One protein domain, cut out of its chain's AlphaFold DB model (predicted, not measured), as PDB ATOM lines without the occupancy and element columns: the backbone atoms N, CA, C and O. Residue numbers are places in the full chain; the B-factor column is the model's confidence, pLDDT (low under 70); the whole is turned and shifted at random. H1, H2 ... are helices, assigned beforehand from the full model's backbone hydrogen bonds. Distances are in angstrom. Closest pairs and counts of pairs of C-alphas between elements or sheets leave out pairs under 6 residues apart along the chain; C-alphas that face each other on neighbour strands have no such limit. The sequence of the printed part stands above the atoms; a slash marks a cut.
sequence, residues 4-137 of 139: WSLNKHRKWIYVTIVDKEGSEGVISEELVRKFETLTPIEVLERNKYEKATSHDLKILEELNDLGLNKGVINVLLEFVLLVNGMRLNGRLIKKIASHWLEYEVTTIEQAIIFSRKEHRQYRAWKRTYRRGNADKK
ATOM      1  N   TRP A   4     236.071 127.686 220.256       63.81
ATOM      2  CA  TRP A   4     234.686 127.283 220.506       63.81
ATOM      3  C   TRP A   4     233.764 128.486 220.765       63.81
ATOM      4  O   TRP A   4     232.679 128.582 220.186       63.81
ATOM      5  N   SER A   5     234.220 129.444 221.577       68.81
ATOM      6  CA  SER A   5     233.467 130.670 221.877       68.81
ATOM      7  C   SER A   5     233.322 131.559 220.641       68.81
ATOM      8  O   SER A   5     232.240 132.092 220.388       68.81
ATOM      9  N   LEU A   6     234.374 131.652 219.824       68.12
ATOM     10  CA  LEU A   6     234.365 132.386 218.558       68.12
ATOM     11  C   LEU A   6     233.400 131.780 217.541       68.12
ATOM     12  O   LEU A   6     232.623 132.500 216.921       68.12
ATOM     13  N   ASN A   7     233.390 130.458 217.392       77.88
ATOM     14  CA  ASN A   7     232.493 129.784 216.455       77.88
ATOM     15  C   ASN A   7     231.025 129.900 216.885       77.88
ATOM     16  O   ASN A   7     230.152 130.137 216.044       77.88
ATOM     17  N   LYS A   8     230.743 129.819 218.192       76.56
ATOM     18  CA  LYS A   8     229.405 130.088 218.736       76.56
ATOM     19  C   LYS A   8     228.970 131.525 218.447       76.56
ATOM     20  O   LYS A   8     227.848 131.740 217.986       76.56
ATOM     21  N   HIS A   9     229.862 132.487 218.669       75.62
ATOM     22  CA  HIS A   9     229.611 133.895 218.397       75.62
ATOM     23  C   HIS A   9     229.344 134.160 216.909       75.62
ATOM     24  O   HIS A   9     228.301 134.709 216.567       75.62
ATOM     25  N   ARG A  10     230.208 133.662 216.018       79.62
ATOM     26  CA  ARG A  10     230.060 133.770 214.558       79.62
ATOM     27  C   ARG A  10     228.750 133.171 214.064       79.62
ATOM     28  O   ARG A  10     228.077 133.776 213.236       79.62
ATOM     29  N   LYS A  11     228.358 132.004 214.588       77.56
ATOM     30  CA  LYS A  11     227.075 131.370 214.251       77.56
ATOM     31  C   LYS A  11     225.891 132.226 214.701       77.56
ATOM     32  O   LYS A  11     224.934 132.368 213.946       77.56
ATOM     33  N   TRP A  12     225.958 132.797 215.902       79.62
ATOM     34  CA  TRP A  12     224.923 133.693 216.418       79.62
ATOM     35  C   TRP A  12     224.815 134.980 215.588       79.62
ATOM     36  O   TRP A  12     223.716 135.325 215.154       79.62
ATOM     37  N   ILE A  13     225.943 135.634 215.282       76.81
ATOM     38  CA  ILE A  13     225.982 136.824 214.422       76.81
ATOM     39  C   ILE A  13     225.395 136.489 213.052       76.81
ATOM     40  O   ILE A  13     224.489 137.179 212.598       76.81
ATOM     41  N   TYR A  14     225.838 135.395 212.424       77.88
ATOM     42  CA  TYR A  14     225.372 135.003 211.096       77.88
ATOM     43  C   TYR A  14     223.852 134.872 211.023       77.88
ATOM     44  O   TYR A  14     223.264 135.336 210.062       77.88
ATOM     45  N   VAL A  15     223.206 134.287 212.035       72.75
ATOM     46  CA  VAL A  15     221.735 134.168 212.085       72.75
ATOM     47  C   VAL A  15     221.050 135.524 212.276       72.75
ATOM     48  O   VAL A  15     219.903 135.714 211.883       72.75
ATOM     49  N   THR A  16     221.745 136.472 212.894       74.38
ATOM     50  CA  THR A  16     221.161 137.734 213.335       74.38
ATOM     51  C   THR A  16     221.259 138.829 212.277       74.38
ATOM     52  O   THR A  16     220.257 139.467 211.954       74.38
ATOM     53  N   ILE A  17     222.448 139.056 211.721       78.00
ATOM     54  CA  ILE A  17     222.703 140.160 210.776       78.00
ATOM     55  C   ILE A  17     222.682 139.712 209.315       78.00
ATOM     56  O   ILE A  17     222.641 140.538 208.405       78.00
ATOM     57  N   VAL A  18     222.700 138.401 209.081       76.50
ATOM     58  CA  VAL A  18     222.623 137.806 207.756       76.50
ATOM     59  C   VAL A  18     221.386 136.925 207.680       76.50
ATOM     60  O   VAL A  18     221.082 136.131 208.559       76.50
ATOM     61  N   ASP A  19     220.645 137.082 206.592       66.12
ATOM     62  CA  ASP A  19     219.473 136.261 206.337       66.12
ATOM     63  C   ASP A  19     219.900 134.806 206.065       66.12
ATOM     64  O   ASP A  19     220.535 134.501 205.040       66.12
ATOM     65  N   LYS A  20     219.593 133.901 206.994       60.91
ATOM     66  CA  LYS A  20     219.647 132.462 206.747       60.91
ATOM     67  C   LYS A  20     218.310 132.081 206.115       60.91
ATOM     68  O   LYS A  20     217.270 132.366 206.692       60.91
ATOM     69  N   GLU A  21     218.352 131.441 204.942       51.62
ATOM     70  CA  GLU A  21     217.148 131.009 204.213       51.62
ATOM     71  C   GLU A  21     216.155 130.324 205.178       51.62
ATOM     72  O   GLU A  21     216.484 129.301 205.782       51.62
ATOM     73  N   GLY A  22     214.977 130.937 205.364       50.59
ATOM     74  CA  GLY A  22     213.900 130.436 206.227       50.59
ATOM     75  C   GLY A  22     213.868 130.949 207.675       50.59
ATOM     76  O   GLY A  22     213.017 130.491 208.433       50.59
ATOM     77  N   SER A  23     214.740 131.876 208.089       53.06
ATOM     78  CA  SER A  23     214.663 132.497 209.422       53.06
ATOM     79  C   SER A  23     214.918 134.006 209.374       53.06
ATOM     80  O   SER A  23     216.068 134.449 209.395       53.06
ATOM     81  N   GLU A  24     213.852 134.806 209.389       56.59
ATOM     82  CA  GLU A  24     213.963 136.210 209.783       56.59
ATOM     83  C   GLU A  24     214.218 136.248 211.290       56.59
ATOM     84  O   GLU A  24     213.318 136.048 212.102       56.59
ATOM     85  N   GLY A  25     215.480 136.430 211.685       64.06
ATOM     86  CA  GLY A  25     215.814 136.585 213.096       64.06
ATOM     87  C   GLY A  25     215.044 137.769 213.687       64.06
ATOM     88  O   GLY A  25     215.100 138.877 213.147       64.06
ATOM     89  N   VAL A  26     214.339 137.556 214.795       76.44
ATOM     90  CA  VAL A  26     213.697 138.646 215.538       76.44
ATOM     91  C   VAL A  26     214.790 139.582 216.058       76.44
ATOM     92  O   VAL A  26     215.773 139.125 216.646       76.44
ATOM     93  N   ILE A  27     214.644 140.886 215.818       85.31
ATOM     94  CA  ILE A  27     215.515 141.896 216.426       85.31
ATOM     95  C   ILE A  27     215.014 142.081 217.859       85.31
ATOM     96  O   ILE A  27     213.974 142.692 218.076       85.31
ATOM     97  N   SER A  28     215.693 141.455 218.822       86.94
ATOM     98  CA  SER A  28     215.318 141.541 220.235       86.94
ATOM     99  C   SER A  28     215.960 142.747 220.916       86.94
ATOM    100  O   SER A  28     217.045 143.186 220.544       86.94
ATOM    101  N   GLU A  29     215.341 143.239 221.983       89.00
ATOM    102  CA  GLU A  29     215.906 144.322 222.797       89.00
ATOM    103  C   GLU A  29     217.260 143.934 223.423       89.00
ATOM    104  O   GLU A  29     218.189 144.735 223.479       89.00
ATOM    105  N   GLU A  30     217.433 142.661 223.801       87.81
ATOM    106  CA  GLU A  30     218.722 142.138 224.277       87.81
ATOM    107  C   GLU A  30     219.822 142.272 223.211       87.81
ATOM    108  O   GLU A  30     220.976 142.572 223.526       87.81
ATOM    109  N   LEU A  31     219.479 142.038 221.942       86.31
ATOM    110  CA  LEU A  31     220.406 142.182 220.827       86.31
ATOM    111  C   LEU A  31     220.803 143.644 220.620       86.31
ATOM    112  O   LEU A  31     221.989 143.930 220.460       86.31
ATOM    113  N   VAL A  32     219.823 144.545 220.638       91.31
ATOM    114  CA  VAL A  32     220.042 145.989 220.503       91.31
ATOM    115  C   VAL A  32     220.968 146.468 221.616       91.31
ATOM    116  O   VAL A  32     222.061 146.961 221.339       91.31
ATOM    117  N   ARG A  33     220.642 146.147 222.870       92.62
ATOM    118  CA  ARG A  33     221.457 146.487 224.042       92.62
ATOM    119  C   ARG A  33     222.889 145.949 223.958       92.62
ATOM    120  O   ARG A  33     223.839 146.617 224.374       92.62
ATOM    121  N   LYS A  34     223.096 144.747 223.409       90.12
ATOM    122  CA  LYS A  34     224.452 144.218 223.165       90.12
ATOM    123  C   LYS A  34     225.237 145.108 222.205       90.12
ATOM    124  O   LYS A  34     226.405 145.375 222.459       90.12
ATOM    125  N   PHE A  35     224.619 145.565 221.123       92.62
ATOM    126  CA  PHE A  35     225.274 146.466 220.180       92.62
ATOM    127  C   PHE A  35     225.493 147.872 220.747       92.62
ATOM    128  O   PHE A  35     226.511 148.479 220.436       92.62
ATOM    129  N   GLU A  36     224.616 148.374 221.612       94.19
ATOM    130  CA  GLU A  36     224.789 149.686 222.257       94.19
ATOM    131  C   GLU A  36     225.913 149.712 223.294       94.19
ATOM    132  O   GLU A  36     226.617 150.712 223.446       94.19
ATOM    133  N   THR A  37     226.076 148.623 224.042       94.62
ATOM    134  CA  THR A  37     227.039 148.556 225.152       94.62
ATOM    135  C   THR A  37     228.478 148.453 224.663       94.62
ATOM    136  O   THR A  37     229.364 149.062 225.256       94.62
ATOM    137  N   LEU A  38     228.708 147.767 223.545       93.88
ATOM    138  CA  LEU A  38     230.046 147.552 223.000       93.88
ATOM    139  C   LEU A  38     230.654 148.815 222.390       93.88
ATOM    140  O   LEU A  38     229.968 149.711 221.888       93.88
ATOM    141  N   THR A  39     231.976 148.865 222.395       94.31
ATOM    142  CA  THR A  39     232.768 149.805 221.608       94.31
ATOM    143  C   THR A  39     233.151 149.198 220.249       94.31
ATOM    144  O   THR A  39     233.271 147.972 220.129       94.31
ATOM    145  N   PRO A  40     233.412 150.027 219.220       94.69
ATOM    146  CA  PRO A  40     233.844 149.546 217.905       94.69
ATOM    147  C   PRO A  40     235.112 148.681 217.947       94.69
ATOM    148  O   PRO A  40     235.234 147.700 217.210       94.69
ATOM    149  N   ILE A  41     236.050 149.006 218.844       94.44
ATOM    150  CA  ILE A  41     237.275 148.222 219.033       94.44
ATOM    151  C   ILE A  41     236.984 146.856 219.665       94.44
ATOM    152  O   ILE A  41     237.490 145.852 219.172       94.44
ATOM    153  N   GLU A  42     236.106 146.774 220.672       93.38
ATOM    154  CA  GLU A  42     235.701 145.491 221.267       93.38
ATOM    155  C   GLU A  42     234.999 144.590 220.245       93.38
ATOM    156  O   GLU A  42     235.232 143.381 220.223       93.38
ATOM    157  N   VAL A  43     234.169 145.165 219.367       92.75
ATOM    158  CA  VAL A  43     233.537 144.441 218.251       92.75
ATOM    159  C   VAL A  43     234.583 143.871 217.297       92.75
ATOM    160  O   VAL A  43     234.469 142.730 216.846       92.75
ATOM    161  N   LEU A  44     235.625 144.634 216.988       92.00
ATOM    162  CA  LEU A  44     236.692 144.156 216.125       92.00
ATOM    163  C   LEU A  44     237.498 143.033 216.793       92.00
ATOM    164  O   LEU A  44     237.699 141.969 216.202       92.00
ATOM    165  N   GLU A  45     237.940 143.252 218.029       90.75
ATOM    166  CA  GLU A  45     238.809 142.324 218.756       90.75
ATOM    167  C   GLU A  45     238.093 141.028 219.142       90.75
ATOM    168  O   GLU A  45     238.709 139.966 219.118       90.75
ATOM    169  N   ARG A  46     236.777 141.054 219.402       88.44
ATOM    170  CA  ARG A  46     236.008 139.826 219.675       88.44
ATOM    171  C   ARG A  46     235.790 138.941 218.444       88.44
ATOM    172  O   ARG A  46     235.365 137.796 218.578       88.44
ATOM    173  N   ASN A  47     236.014 139.459 217.240       84.81
ATOM    174  CA  ASN A  47     235.884 138.690 215.999       84.81
ATOM    175  C   ASN A  47     237.233 138.185 215.475       84.81
ATOM    176  O   ASN A  47     237.286 137.217 214.700       84.81
ATOM    177  N   LYS A  48     238.318 138.819 215.929       80.81
ATOM    178  CA  LYS A  48     239.700 138.449 215.640       80.81
ATOM    179  C   LYS A  48     240.269 137.541 216.739       80.81
ATOM    180  O   LYS A  48     239.767 137.466 217.855       80.81
ATOM    181  N   TYR A  49     241.329 136.816 216.393       69.31
ATOM    182  CA  TYR A  49     242.162 136.101 217.372       69.31
ATOM    183  C   TYR A  49     243.259 137.002 217.964       69.31
ATOM    184  O   TYR A  49     243.902 136.632 218.942       69.31
ATOM    185  N   GLU A  50     243.460 138.177 217.368       82.06
ATOM    186  CA  GLU A  50     244.528 139.130 217.655       82.06
ATOM    187  C   GLU A  50     243.936 140.513 217.954       82.06
ATOM    188  O   GLU A  50     242.790 140.799 217.593       82.06
ATOM    189  N   LYS A  51     244.734 141.374 218.595       89.38
ATOM    190  CA  LYS A  51     244.365 142.767 218.871       89.38
ATOM    191  C   LYS A  51     244.230 143.589 217.591       89.38
ATOM    192  O   LYS A  51     244.790 143.242 216.549       89.38
ATOM    193  N   ALA A  52     243.507 144.702 217.681       91.19
ATOM    194  CA  ALA A  52     243.389 145.647 216.577       91.19
ATOM    195  C   ALA A  52     244.768 146.202 216.171       91.19
ATOM    196  O   ALA A  52     245.564 146.625 217.009       91.19
ATOM    197  N   THR A  53     245.053 146.209 214.869       93.94
ATOM    198  CA  THR A  53     246.275 146.811 214.312       93.94
ATOM    199  C   THR A  53     246.143 148.333 214.234       93.94
ATOM    200  O   THR A  53     245.033 148.862 214.229       93.94
ATOM    201  N   SER A  54     247.251 149.061 214.074       94.25
ATOM    202  CA  SER A  54     247.218 150.518 213.851       94.25
ATOM    203  C   SER A  54     246.364 150.921 212.641       94.25
ATOM    204  O   SER A  54     245.646 151.917 212.682       94.25
ATOM    205  N   HIS A  55     246.392 150.114 211.578       94.06
ATOM    206  CA  HIS A  55     245.543 150.305 210.407       94.06
ATOM    207  C   HIS A  55     244.056 150.112 210.732       94.06
ATOM    208  O   HIS A  55     243.222 150.877 210.253       94.06
ATOM    209  N   ASP A  56     243.711 149.114 211.553       94.00
ATOM    210  CA  ASP A  56     242.328 148.935 211.993       94.00
ATOM    211  C   ASP A  56     241.846 150.129 212.824       94.00
ATOM    212  O   ASP A  56     240.749 150.626 212.590       94.00
ATOM    213  N   LEU A  57     242.671 150.608 213.763       95.25
ATOM    214  CA  LEU A  57     242.341 151.748 214.621       95.25
ATOM    215  C   LEU A  57     242.047 153.005 213.802       95.25
ATOM    216  O   LEU A  57     241.051 153.673 214.062       95.25
ATOM    217  N   LYS A  58     242.844 153.267 212.760       96.38
ATOM    218  CA  LYS A  58     242.600 154.378 211.836       96.38
ATOM    219  C   LYS A  58     241.238 154.270 211.142       96.38
ATOM    220  O   LYS A  58     240.537 155.263 211.012       96.38
ATOM    221  N   ILE A  59     240.845 153.071 210.707       96.31
ATOM    222  CA  ILE A  59     239.523 152.864 210.092       96.31
ATOM    223  C   ILE A  59     238.405 153.111 211.112       96.31
ATOM    224  O   ILE A  59     237.373 153.669 210.754       96.31
ATOM    225  N   LEU A  60     238.583 152.682 212.364       94.88
ATOM    226  CA  LEU A  60     237.591 152.899 213.419       94.88
ATOM    227  C   LEU A  60     237.426 154.385 213.761       94.88
ATOM    228  O   LEU A  60     236.299 154.833 213.947       94.88
ATOM    229  N   GLU A  61     238.525 155.136 213.815       94.75
ATOM    230  CA  GLU A  61     238.517 156.591 214.001       94.75
ATOM    231  C   GLU A  61     237.737 157.279 212.875       94.75
ATOM    232  O   GLU A  61     236.740 157.945 213.136       94.75
ATOM    233  N   GLU A  62     238.079 156.978 211.618       94.88
ATOM    234  CA  GLU A  62     237.379 157.522 210.448       94.88
ATOM    235  C   GLU A  62     235.877 157.183 210.432       94.88
ATOM    236  O   GLU A  62     235.087 157.946 209.884       94.88
ATOM    237  N   LEU A  63     235.462 156.040 210.993       93.31
ATOM    238  CA  LEU A  63     234.046 155.672 211.109       93.31
ATOM    239  C   LEU A  63     233.328 156.429 212.224       93.31
ATOM    240  O   LEU A  63     232.160 156.777 212.053       93.31
ATOM    241  N   ASN A  64     234.001 156.678 213.347       91.94
ATOM    242  CA  ASN A  64     233.447 157.492 214.427       91.94
ATOM    243  C   ASN A  64     233.234 158.941 213.965       91.94
ATOM    244  O   ASN A  64     232.218 159.546 214.308       91.94
ATOM    245  N   ASP A  65     234.128 159.458 213.122       93.75
ATOM    246  CA  ASP A  65     234.042 160.813 212.566       93.75
ATOM    247  C   ASP A  65     232.851 161.014 211.611       93.75
ATOM    248  O   ASP A  65     232.451 162.146 211.349       93.75
ATOM    249  N   LEU A  66     232.231 159.934 211.115       89.56
ATOM    250  CA  LEU A  66     231.023 160.012 210.281       89.56
ATOM    251  C   LEU A  66     229.768 160.441 211.059       89.56
ATOM    252  O   LEU A  66     228.724 160.658 210.447       89.56
ATOM    253  N   GLY A  67     229.833 160.511 212.392       86.56
ATOM    254  CA  GLY A  67     228.693 160.885 213.234       86.56
ATOM    255  C   GLY A  67     227.601 159.812 213.331       86.56
ATOM    256  O   GLY A  67     226.504 160.090 213.811       86.56
ATOM    257  N   LEU A  68     227.882 158.582 212.892       90.19
ATOM    258  CA  LEU A  68     226.975 157.451 213.078       90.19
ATOM    259  C   LEU A  68     226.880 157.082 214.564       90.19
ATOM    260  O   LEU A  68     227.863 157.126 215.305       90.19
ATOM    261  N   ASN A  69     225.698 156.643 215.002       92.75
ATOM    262  CA  ASN A  69     225.528 156.112 216.352       92.75
ATOM    263  C   ASN A  69     226.490 154.925 216.569       92.75
ATOM    264  O   ASN A  69     226.586 154.032 215.725       92.75
ATOM    265  N   LYS A  70     227.170 154.881 217.721       95.31
ATOM    266  CA  LYS A  70     228.117 153.811 218.083       95.31
ATOM    267  C   LYS A  70     227.549 152.403 217.848       95.31
ATOM    268  O   LYS A  70     228.234 151.540 217.310       95.31
ATOM    269  N   GLY A  71     226.290 152.172 218.209       95.88
ATOM    270  CA  GLY A  71     225.602 150.906 217.979       95.88
ATOM    271  C   GLY A  71     225.433 150.572 216.495       95.88
ATOM    272  O   GLY A  71     225.643 149.429 216.095       95.88
ATOM    273  N   VAL A  72     225.136 151.568 215.661       96.81
ATOM    274  CA  VAL A  72     225.066 151.416 214.198       96.81
ATOM    275  C   VAL A  72     226.438 151.066 213.623       96.81
ATOM    276  O   VAL A  72     226.544 150.126 212.834       96.81
ATOM    277  N   ILE A  73     227.500 151.747 214.068       96.75
ATOM    278  CA  ILE A  73     228.888 151.427 213.689       96.75
ATOM    279  C   ILE A  73     229.223 149.978 214.067       96.75
ATOM    280  O   ILE A  73     229.811 149.246 213.270       96.75
ATOM    281  N   ASN A  74     228.801 149.531 215.249       96.31
ATOM    282  CA  ASN A  74     229.029 148.166 215.711       96.31
ATOM    283  C   ASN A  74     228.334 147.122 214.818       96.31
ATOM    284  O   ASN A  74     228.947 146.112 214.472       96.31
ATOM    285  N   VAL A  75     227.086 147.363 214.394       95.81
ATOM    286  CA  VAL A  75     226.386 146.478 213.443       95.81
ATOM    287  C   VAL A  75     227.093 146.461 212.087       95.81
ATOM    288  O   VAL A  75     227.295 145.392 211.507       95.81
ATOM    289  N   LEU A  76     227.505 147.630 211.589       95.81
ATOM    290  CA  LEU A  76     228.235 147.757 210.331       95.81
ATOM    291  C   LEU A  76     229.551 146.964 210.354       95.81
ATOM    292  O   LEU A  76     229.849 146.230 209.410       95.81
ATOM    293  N   LEU A  77     230.323 147.090 211.437       95.69
ATOM    294  CA  LEU A  77     231.572 146.357 211.629       95.69
ATOM    295  C   LEU A  77     231.344 144.851 211.606       95.69
ATOM    296  O   LEU A  77     232.014 144.153 210.845       95.69
ATOM    297  N   GLU A  78     230.377 144.358 212.382       93.19
ATOM    298  CA  GLU A  78     230.034 142.934 212.384       93.19
ATOM    299  C   GLU A  78     229.658 142.436 210.991       93.19
ATOM    300  O   GLU A  78     230.132 141.390 210.542       93.19
ATOM    301  N   PHE A  79     228.841 143.206 210.272       93.19
ATOM    302  CA  PHE A  79     228.422 142.855 208.925       93.19
ATOM    303  C   PHE A  79     229.604 142.751 207.963       93.19
ATOM    304  O   PHE A  79     229.748 141.737 207.274       93.19
ATOM    305  N   VAL A  80     230.479 143.757 207.942       93.56
ATOM    306  CA  VAL A  80     231.658 143.772 207.068       93.56
ATOM    307  C   VAL A  80     232.608 142.629 207.396       93.56
ATOM    308  O   VAL A  80     233.066 141.939 206.481       93.56
ATOM    309  N   LEU A  81     232.892 142.405 208.680       91.94
ATOM    310  CA  LEU A  81     233.732 141.298 209.121       91.94
ATOM    311  C   LEU A  81     233.131 139.970 208.661       91.94
ATOM    312  O   LEU A  81     233.839 139.151 208.076       91.94
ATOM    313  N   LEU A  82     231.822 139.781 208.818       89.12
ATOM    314  CA  LEU A  82     231.143 138.561 208.403       89.12
ATOM    315  C   LEU A  82     231.271 138.281 206.903       89.12
ATOM    316  O   LEU A  82     231.666 137.181 206.513       89.12
ATOM    317  N   VAL A  83     230.968 139.265 206.055       87.56
ATOM    318  CA  VAL A  83     230.964 139.067 204.595       87.56
ATOM    319  C   VAL A  83     232.361 139.042 203.979       87.56
ATOM    320  O   VAL A  83     232.526 138.538 202.866       87.56
ATOM    321  N   ASN A  84     233.368 139.550 204.694       90.56
ATOM    322  CA  ASN A  84     234.755 139.626 204.241       90.56
ATOM    323  C   ASN A  84     235.696 138.666 205.001       90.56
ATOM    324  O   ASN A  84     236.896 138.914 205.116       90.56
ATOM    325  N   GLY A  85     235.168 137.558 205.531       87.75
ATOM    326  CA  GLY A  85     235.989 136.491 206.116       87.75
ATOM    327  C   GLY A  85     236.756 136.917 207.372       87.75
ATOM    328  O   GLY A  85     237.925 136.578 207.528       87.75
ATOM    329  N   MET A  86     236.100 137.674 208.252       88.62
ATOM    330  CA  MET A  86     236.614 138.228 209.514       88.62
ATOM    331  C   MET A  86     237.775 139.218 209.354       88.62
ATOM    332  O   MET A  86     238.542 139.449 210.287       88.62
ATOM    333  N   ARG A  87     237.911 139.832 208.174       89.38
ATOM    334  CA  ARG A  87     238.912 140.870 207.900       89.38
ATOM    335  C   ARG A  87     238.238 142.219 207.717       89.38
ATOM    336  O   ARG A  87     237.315 142.344 206.912       89.38
ATOM    337  N   LEU A  88     238.739 143.238 208.406       93.50
ATOM    338  CA  LEU A  88     238.259 144.602 208.234       93.50
ATOM    339  C   LEU A  88     238.795 145.169 206.914       93.50
ATOM    340  O   LEU A  88     239.990 145.408 206.763       93.50
ATOM    341  N   ASN A  89     237.909 145.356 205.938       94.19
ATOM    342  CA  ASN A  89     238.249 145.981 204.662       94.19
ATOM    343  C   ASN A  89     237.780 147.435 204.667       94.19
ATOM    344  O   ASN A  89     236.588 147.700 204.511       94.19
ATOM    345  N   GLY A  90     238.734 148.361 204.807       94.44
ATOM    346  CA  GLY A  90     238.480 149.802 204.886       94.44
ATOM    347  C   GLY A  90     237.688 150.355 203.698       94.44
ATOM    348  O   GLY A  90     236.783 151.164 203.871       94.44
ATOM    349  N   ARG A  91     237.962 149.877 202.478       95.12
ATOM    350  CA  ARG A  91     237.238 150.329 201.281       95.12
ATOM    351  C   ARG A  91     235.781 149.868 201.292       95.12
ATOM    352  O   ARG A  91     234.895 150.633 200.922       95.12
ATOM    353  N   LEU A  92     235.539 148.621 201.694       94.56
ATOM    354  CA  LEU A  92     234.194 148.052 201.754       94.56
ATOM    355  C   LEU A  92     233.355 148.722 202.845       94.56
ATOM    356  O   LEU A  92     232.231 149.128 202.565       94.56
ATOM    357  N   ILE A  93     233.904 148.861 204.056       95.50
ATOM    358  CA  ILE A  93     233.160 149.447 205.176       95.50
ATOM    359  C   ILE A  93     232.796 150.902 204.916       95.50
ATOM    360  O   ILE A  93     231.643 151.259 205.111       95.50
ATOM    361  N   LYS A  94     233.717 151.708 204.373       95.50
ATOM    362  CA  LYS A  94     233.431 153.098 203.994       95.50
ATOM    363  C   LYS A  94     232.333 153.183 202.942       95.50
ATOM    364  O   LYS A  94     231.426 153.990 203.084       95.50
ATOM    365  N   LYS A  95     232.367 152.316 201.922       94.88
ATOM    366  CA  LYS A  95     231.326 152.286 200.883       94.88
ATOM    367  C   LYS A  95     229.940 152.015 201.478       94.88
ATOM    368  O   LYS A  95     228.985 152.683 201.101       94.88
ATOM    369  N   ILE A  96     229.833 151.038 202.378       94.56
ATOM    370  CA  ILE A  96     228.557 150.704 203.027       94.56
ATOM    371  C   ILE A  96     228.149 151.815 204.005       94.56
ATOM    372  O   ILE A  96     226.983 152.180 204.033       94.56
ATOM    373  N   ALA A  97     229.093 152.399 204.750       95.06
ATOM    374  CA  ALA A  97     228.830 153.512 205.661       95.06
ATOM    375  C   ALA A  97     228.250 154.729 204.926       95.06
ATOM    376  O   ALA A  97     227.223 155.256 205.339       95.06
ATOM    377  N   SER A  98     228.865 155.138 203.809       94.12
ATOM    378  CA  SER A  98     228.348 156.222 202.967       94.12
ATOM    379  C   SER A  98     226.933 155.924 202.479       94.12
ATOM    380  O   SER A  98     226.057 156.775 202.566       94.12
ATOM    381  N   HIS A  99     226.685 154.689 202.044       93.88
ATOM    382  CA  HIS A  99     225.357 154.269 201.608       93.88
ATOM    383  C   HIS A  99     224.335 154.277 202.756       93.88
ATOM    384  O   HIS A  99     223.187 154.642 202.554       93.88
ATOM    385  N   TRP A 100     224.727 153.934 203.981       95.00
ATOM    386  CA  TRP A 100     223.846 154.009 205.151       95.00
ATOM    387  C   TRP A 100     223.514 155.445 205.554       95.00
ATOM    388  O   TRP A 100     222.377 155.713 205.934       95.00
ATOM    389  N   LEU A 101     224.474 156.364 205.427       93.69
ATOM    390  CA  LEU A 101     224.253 157.795 205.653       93.69
ATOM    391  C   LEU A 101     223.241 158.375 204.660       93.69
ATOM    392  O   LEU A 101     222.323 159.074 205.073       93.69
ATOM    393  N   GLU A 102     223.356 158.035 203.373       94.19
ATOM    394  CA  GLU A 102     222.408 158.464 202.330       94.19
ATOM    395  C   GLU A 102     220.968 157.986 202.584       94.19
ATOM    396  O   GLU A 102     220.019 158.606 202.115       94.19
ATOM    397  N   TYR A 103     220.805 156.880 203.314       94.25
ATOM    398  CA  TYR A 103     219.509 156.285 203.654       94.25
ATOM    399  C   TYR A 103     219.083 156.576 205.101       94.25
ATOM    400  O   TYR A 103     218.141 155.953 205.589       94.25
ATOM    401  N   GLU A 104     219.780 157.489 205.784       94.56
ATOM    402  CA  GLU A 104     219.478 157.929 207.152       94.56
ATOM    403  C   GLU A 104     219.363 156.770 208.161       94.56
ATOM    404  O   GLU A 104     218.534 156.767 209.076       94.56
ATOM    405  N   VAL A 105     220.220 155.755 208.012       95.00
ATOM    406  CA  VAL A 105     220.291 154.622 208.941       95.00
ATOM    407  C   VAL A 105     220.893 155.098 210.265       95.00
ATOM    408  O   VAL A 105     222.108 155.229 210.409       95.00
ATOM    409  N   THR A 106     220.029 155.354 211.244       94.00
ATOM    410  CA  THR A 106     220.388 155.992 212.525       94.00
ATOM    411  C   THR A 106     220.210 155.074 213.732       94.00
ATOM    412  O   THR A 106     220.783 155.333 214.791       94.00
ATOM    413  N   THR A 107     219.473 153.972 213.569       95.62
ATOM    414  CA  THR A 107     219.174 152.999 214.632       95.62
ATOM    415  C   THR A 107     219.792 151.630 214.354       95.62
ATOM    416  O   THR A 107     220.052 151.256 213.206       95.62
ATOM    417  N   ILE A 108     220.021 150.852 215.414       94.88
ATOM    418  CA  ILE A 108     220.580 149.494 215.323       94.88
ATOM    419  C   ILE A 108     219.638 148.573 214.543       94.88
ATOM    420  O   ILE A 108     220.078 147.752 213.742       94.88
ATOM    421  N   GLU A 109     218.336 148.727 214.743       93.12
ATOM    422  CA  GLU A 109     217.285 147.972 214.077       93.12
ATOM    423  C   GLU A 109     217.335 148.204 212.568       93.12
ATOM    424  O   GLU A 109     217.392 147.242 211.794       93.12
ATOM    425  N   GLN A 110     217.385 149.473 212.146       94.44
ATOM    426  CA  GLN A 110     217.553 149.828 210.738       94.44
ATOM    427  C   GLN A 110     218.855 149.246 210.191       94.44
ATOM    428  O   GLN A 110     218.834 148.604 209.144       94.44
ATOM    429  N   ALA A 111     219.967 149.387 210.916       95.12
ATOM    430  CA  ALA A 111     221.256 148.835 210.513       95.12
ATOM    431  C   ALA A 111     221.181 147.320 210.262       95.12
ATOM    432  O   ALA A 111     221.619 146.845 209.216       95.12
ATOM    433  N   ILE A 112     220.548 146.555 211.159       92.19
ATOM    434  CA  ILE A 112     220.366 145.103 211.005       92.19
ATOM    435  C   ILE A 112     219.507 144.784 209.773       92.19
ATOM    436  O   ILE A 112     219.844 143.886 208.993       92.19
ATOM    437  N   ILE A 113     218.407 145.512 209.566       91.12
ATOM    438  CA  ILE A 113     217.528 145.337 208.401       91.12
ATOM    439  C   ILE A 113     218.297 145.614 207.102       91.12
ATOM    440  O   ILE A 113     218.224 144.824 206.153       91.12
ATOM    441  N   PHE A 114     219.072 146.699 207.065       92.50
ATOM    442  CA  PHE A 114     219.893 147.066 205.917       92.50
ATOM    443  C   PHE A 114     221.003 146.042 205.666       92.50
ATOM    444  O   PHE A 114     221.137 145.590 204.531       92.50
ATOM    445  N   SER A 115     221.720 145.568 206.690       92.12
ATOM    446  CA  SER A 115     222.712 144.488 206.553       92.12
ATOM    447  C   SER A 115     222.116 143.233 205.911       92.12
ATOM    448  O   SER A 115     222.705 142.660 204.988       92.12
ATOM    449  N   ARG A 116     220.909 142.823 206.325       89.94
ATOM    450  CA  ARG A 116     220.206 141.678 205.720       89.94
ATOM    451  C   ARG A 116     219.885 141.930 204.248       89.94
ATOM    452  O   ARG A 116     220.105 141.049 203.410       89.94
ATOM    453  N   LYS A 117     219.383 143.125 203.924       89.19
ATOM    454  CA  LYS A 117     219.052 143.542 202.555       89.19
ATOM    455  C   LYS A 117     220.294 143.554 201.656       89.19
ATOM    456  O   LYS A 117     220.262 142.930 200.595       89.19
ATOM    457  N   GLU A 118     221.380 144.184 202.097       88.50
ATOM    458  CA  GLU A 118     222.673 144.229 201.402       88.50
ATOM    459  C   GLU A 118     223.209 142.821 201.131       88.50
ATOM    460  O   GLU A 118     223.565 142.469 200.002       88.50
ATOM    461  N   HIS A 119     223.181 141.950 202.144       88.19
ATOM    462  CA  HIS A 119     223.638 140.575 201.994       88.19
ATOM    463  C   HIS A 119     222.821 139.785 200.963       88.19
ATOM    464  O   HIS A 119     223.384 139.045 200.146       88.19
ATOM    465  N   ARG A 120     221.487 139.930 200.976       87.25
ATOM    466  CA  ARG A 120     220.605 139.287 199.991       87.25
ATOM    467  C   ARG A 120     220.933 139.742 198.573       87.25
ATOM    468  O   ARG A 120     221.115 138.888 197.703       87.25
ATOM    469  N   GLN A 121     221.055 141.051 198.357       85.81
ATOM    470  CA  GLN A 121     221.381 141.614 197.045       85.81
ATOM    471  C   GLN A 121     222.745 141.128 196.552       85.81
ATOM    472  O   GLN A 121     222.861 140.643 195.426       85.81
ATOM    473  N   TYR A 122     223.758 141.149 197.419       83.38
ATOM    474  CA  TYR A 122     225.093 140.669 197.083       83.38
ATOM    475  C   TYR A 122     225.110 139.186 196.688       83.38
ATOM    476  O   TYR A 122     225.738 138.804 195.694       83.38
ATOM    477  N   ARG A 123     224.386 138.326 197.422       85.12
ATOM    478  CA  ARG A 123     224.253 136.902 197.069       85.12
ATOM    479  C   ARG A 123     223.509 136.704 195.750       85.12
ATOM    480  O   ARG A 123     223.935 135.872 194.950       85.12
ATOM    481  N   ALA A 124     222.423 137.442 195.516       85.38
ATOM    482  CA  ALA A 124     221.662 137.365 194.272       85.38
ATOM    483  C   ALA A 124     222.524 137.758 193.062       85.38
ATOM    484  O   ALA A 124     222.627 136.977 192.115       85.38
ATOM    485  N   TRP A 125     223.232 138.888 193.140       83.19
ATOM    486  CA  TRP A 125     224.145 139.351 192.091       83.19
ATOM    487  C   TRP A 125     225.270 138.345 191.797       83.19
ATOM    488  O   TRP A 125     225.564 138.043 190.641       83.19
ATOM    489  N   LYS A 126     225.864 137.735 192.833       82.62
ATOM    490  CA  LYS A 126     226.862 136.670 192.637       82.62
ATOM    491  C   LYS A 126     226.298 135.451 191.906       82.62
ATOM    492  O   LYS A 126     227.007 134.851 191.098       82.62
ATOM    493  N   ARG A 127     225.055 135.051 192.194       84.44
ATOM    494  CA  ARG A 127     224.407 133.904 191.533       84.44
ATOM    495  C   ARG A 127     224.128 134.199 190.058       84.44
ATOM    496  O   ARG A 127     224.446 133.358 189.220       84.44
ATOM    497  N   THR A 128     223.599 135.380 189.734       84.25
ATOM    498  CA  THR A 128     223.302 135.765 188.342       84.25
ATOM    499  C   THR A 128     224.572 135.904 187.505       84.25
ATOM    500  O   THR A 128     224.625 135.363 186.403       84.25
ATOM    501  N   TYR A 129     225.631 136.519 188.046       80.25
ATOM    502  CA  TYR A 129     226.928 136.624 187.366       80.25
ATOM    503  C   TYR A 129     227.536 135.248 187.051       80.25
ATOM    504  O   TYR A 129     228.026 135.010 185.948       80.25
ATOM    505  N   ARG A 130     227.470 134.303 188.002       75.88
ATOM    506  CA  ARG A 130     227.950 132.927 187.789       75.88
ATOM    507  C   ARG A 130     227.140 132.186 186.728       75.88
ATOM    508  O   ARG A 130     227.743 131.475 185.933       75.88
ATOM    509  N   ARG A 131     225.815 132.357 186.706       75.06
ATOM    510  CA  ARG A 131     224.939 131.732 185.705       75.06
ATOM    511  C   ARG A 131     225.222 132.268 184.300       75.06
ATOM    512  O   ARG A 131     225.534 131.481 183.422       75.06
ATOM    513  N   GLY A 132     225.267 133.591 184.128       75.62
ATOM    514  CA  GLY A 132     225.565 134.203 182.828       75.62
ATOM    515  C   GLY A 132     226.952 133.846 182.271       75.62
ATOM    516  O   GLY A 132     227.112 133.731 181.061       75.62
ATOM    517  N   ASN A 133     227.953 133.623 183.130       71.25
ATOM    518  CA  ASN A 133     229.270 133.138 182.698       71.25
ATOM    519  C   ASN A 133     229.310 131.627 182.426       71.25
ATOM    520  O   ASN A 133     230.107 131.193 181.600       71.25
ATOM    521  N   ALA A 134     228.486 130.824 183.105       68.06
ATOM    522  CA  ALA A 134     228.347 129.404 182.793       68.06
ATOM    523  C   ALA A 134     227.674 129.222 181.427       68.06
ATOM    524  O   ALA A 134     228.195 128.484 180.599       68.06
ATOM    525  N   ASP A 135     226.601 129.968 181.159       69.44
ATOM    526  CA  ASP A 135     225.862 129.910 179.894       69.44
ATOM    527  C   ASP A 135     226.742 130.336 178.699       69.44
ATOM    528  O   ASP A 135     226.653 129.749 177.629       69.44
ATOM    529  N   LYS A 136     227.674 131.285 178.895       65.50
ATOM    530  CA  LYS A 136     228.678 131.691 177.885       65.50
ATOM    531  C   LYS A 136     229.843 130.714 177.692       65.50
ATOM    532  O   LYS A 136     230.580 130.855 176.728       65.50
ATOM    533  N   LYS A 137     230.087 129.793 178.630       60.59
ATOM    534  CA  LYS A 137     231.208 128.834 178.559       60.59
ATOM    535  C   LYS A 137     230.848 127.573 177.761       60.59
ATOM    536  O   LYS A 137     231.745 126.857 177.330       60.59
TER     537      LYS A 137
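This is residues 4 to 137 of the 139 residues of the protein "DnaB_2 domain-containing protein" of Bacillus sp. PK3_68 (UniProt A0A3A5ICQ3). One long helix, H7, starts inside a compact body of helices, side by side with the core helix H5, and then runs out of that body as an arm, with residues 123 to 137 sticking out. H5 is the core: the other six helices gather round it, with H1 and H2 about perpendicular to it on one side, H6 packed on it at a steep tilt on the opposite side, H3 packed on it between H2 and H4, and H4 meeting it only at the corner by their link. The printed part has 134 residues with seven named helices, H1 to H7 in order along the chain, and no named strand, and its class is all helix. The whole is compact, with a radius of gyration of the C-alphas of 15.4 A. It spans 48 by 36 by 32 A, and the arm of H7 makes the length.

Begin at the longest helix, H7, residues 108 to 135, and look from its first turns to H5, residues 70 to 83, which is the hub and touches six helices. With residues 108 to 119 alone, H7 touches H5 at a shallow tilt of 21 degrees, the same way; their closest C-alphas, those of Val 72 and Ile 108, are 5.0 A apart. Look next at H1, residues 4 to 17, where the C-alphas of Ile 17 and Phe 79 are the closest of H1 and H5 at 6.6 A; these two touch and stand about perpendicular, at 74 degrees. H1 also touches H7, with residues 16 to 17 alone, about perpendicular at 88 degrees, and the closest C-alphas, of Ile 17 and Ile 112, are 5.5 A apart. H2, residues 29 to 37, touches H5 about perpendicular at 80 degrees, closest at the C-alphas of Glu 36 and Gly 71, 4.5 A. H3, residues 40 to 45, touches H5 at a tilt of 35.5 degrees, only just steep, with the C-alphas of Pro 40 and Asn 74 closest at 5.5 A. H3 and H4, residues 54 to 64, form a helical hairpin; they only just touch, with 3 pairs of C-alphas within 8 A, the closest being Pro 40 and Leu 60 at 6.7 A. H4 touches H5 only at the corner by their link, and only just, with 3 pairs of C-alphas within 8 A; the closest are those of Leu 63 and Ile 73, 7.2 A. H6, residues 90 to 102, touches H5 at a steep tilt of 49 degrees, opposite ways, closest at the C-alphas of Val 80 and Ile 93, 6.2 A. H1 and H6 are apart. In each of the seven helices, every O i to N i+4 pair is within hydrogen-bond range.

Find C-alpha 108 at (220.580, 149.494, 215.323); from there H7 runs 40.8 A to C-alpha 135 at (225.862, 129.910, 179.894). H5 measures 20.2 A from first to last C-alpha, H6 18.4 A and H4 15.4 A. H1 begins at C-alpha 4, at (234.686, 127.283, 220.506), and measures 20.1 A. H2 has 9 residues and H3 has 6.

The two C-alphas farthest apart, those of Thr 37 and Lys 137, are 50.8 A apart. The printed part has no cut. The link from H1 to H2, with 11 residues between them, is long. The mean pLDDT of the printed part is 86.4; look for values under 70 at residues 4 to 6, 19 to 25, 49 and 134 to 137.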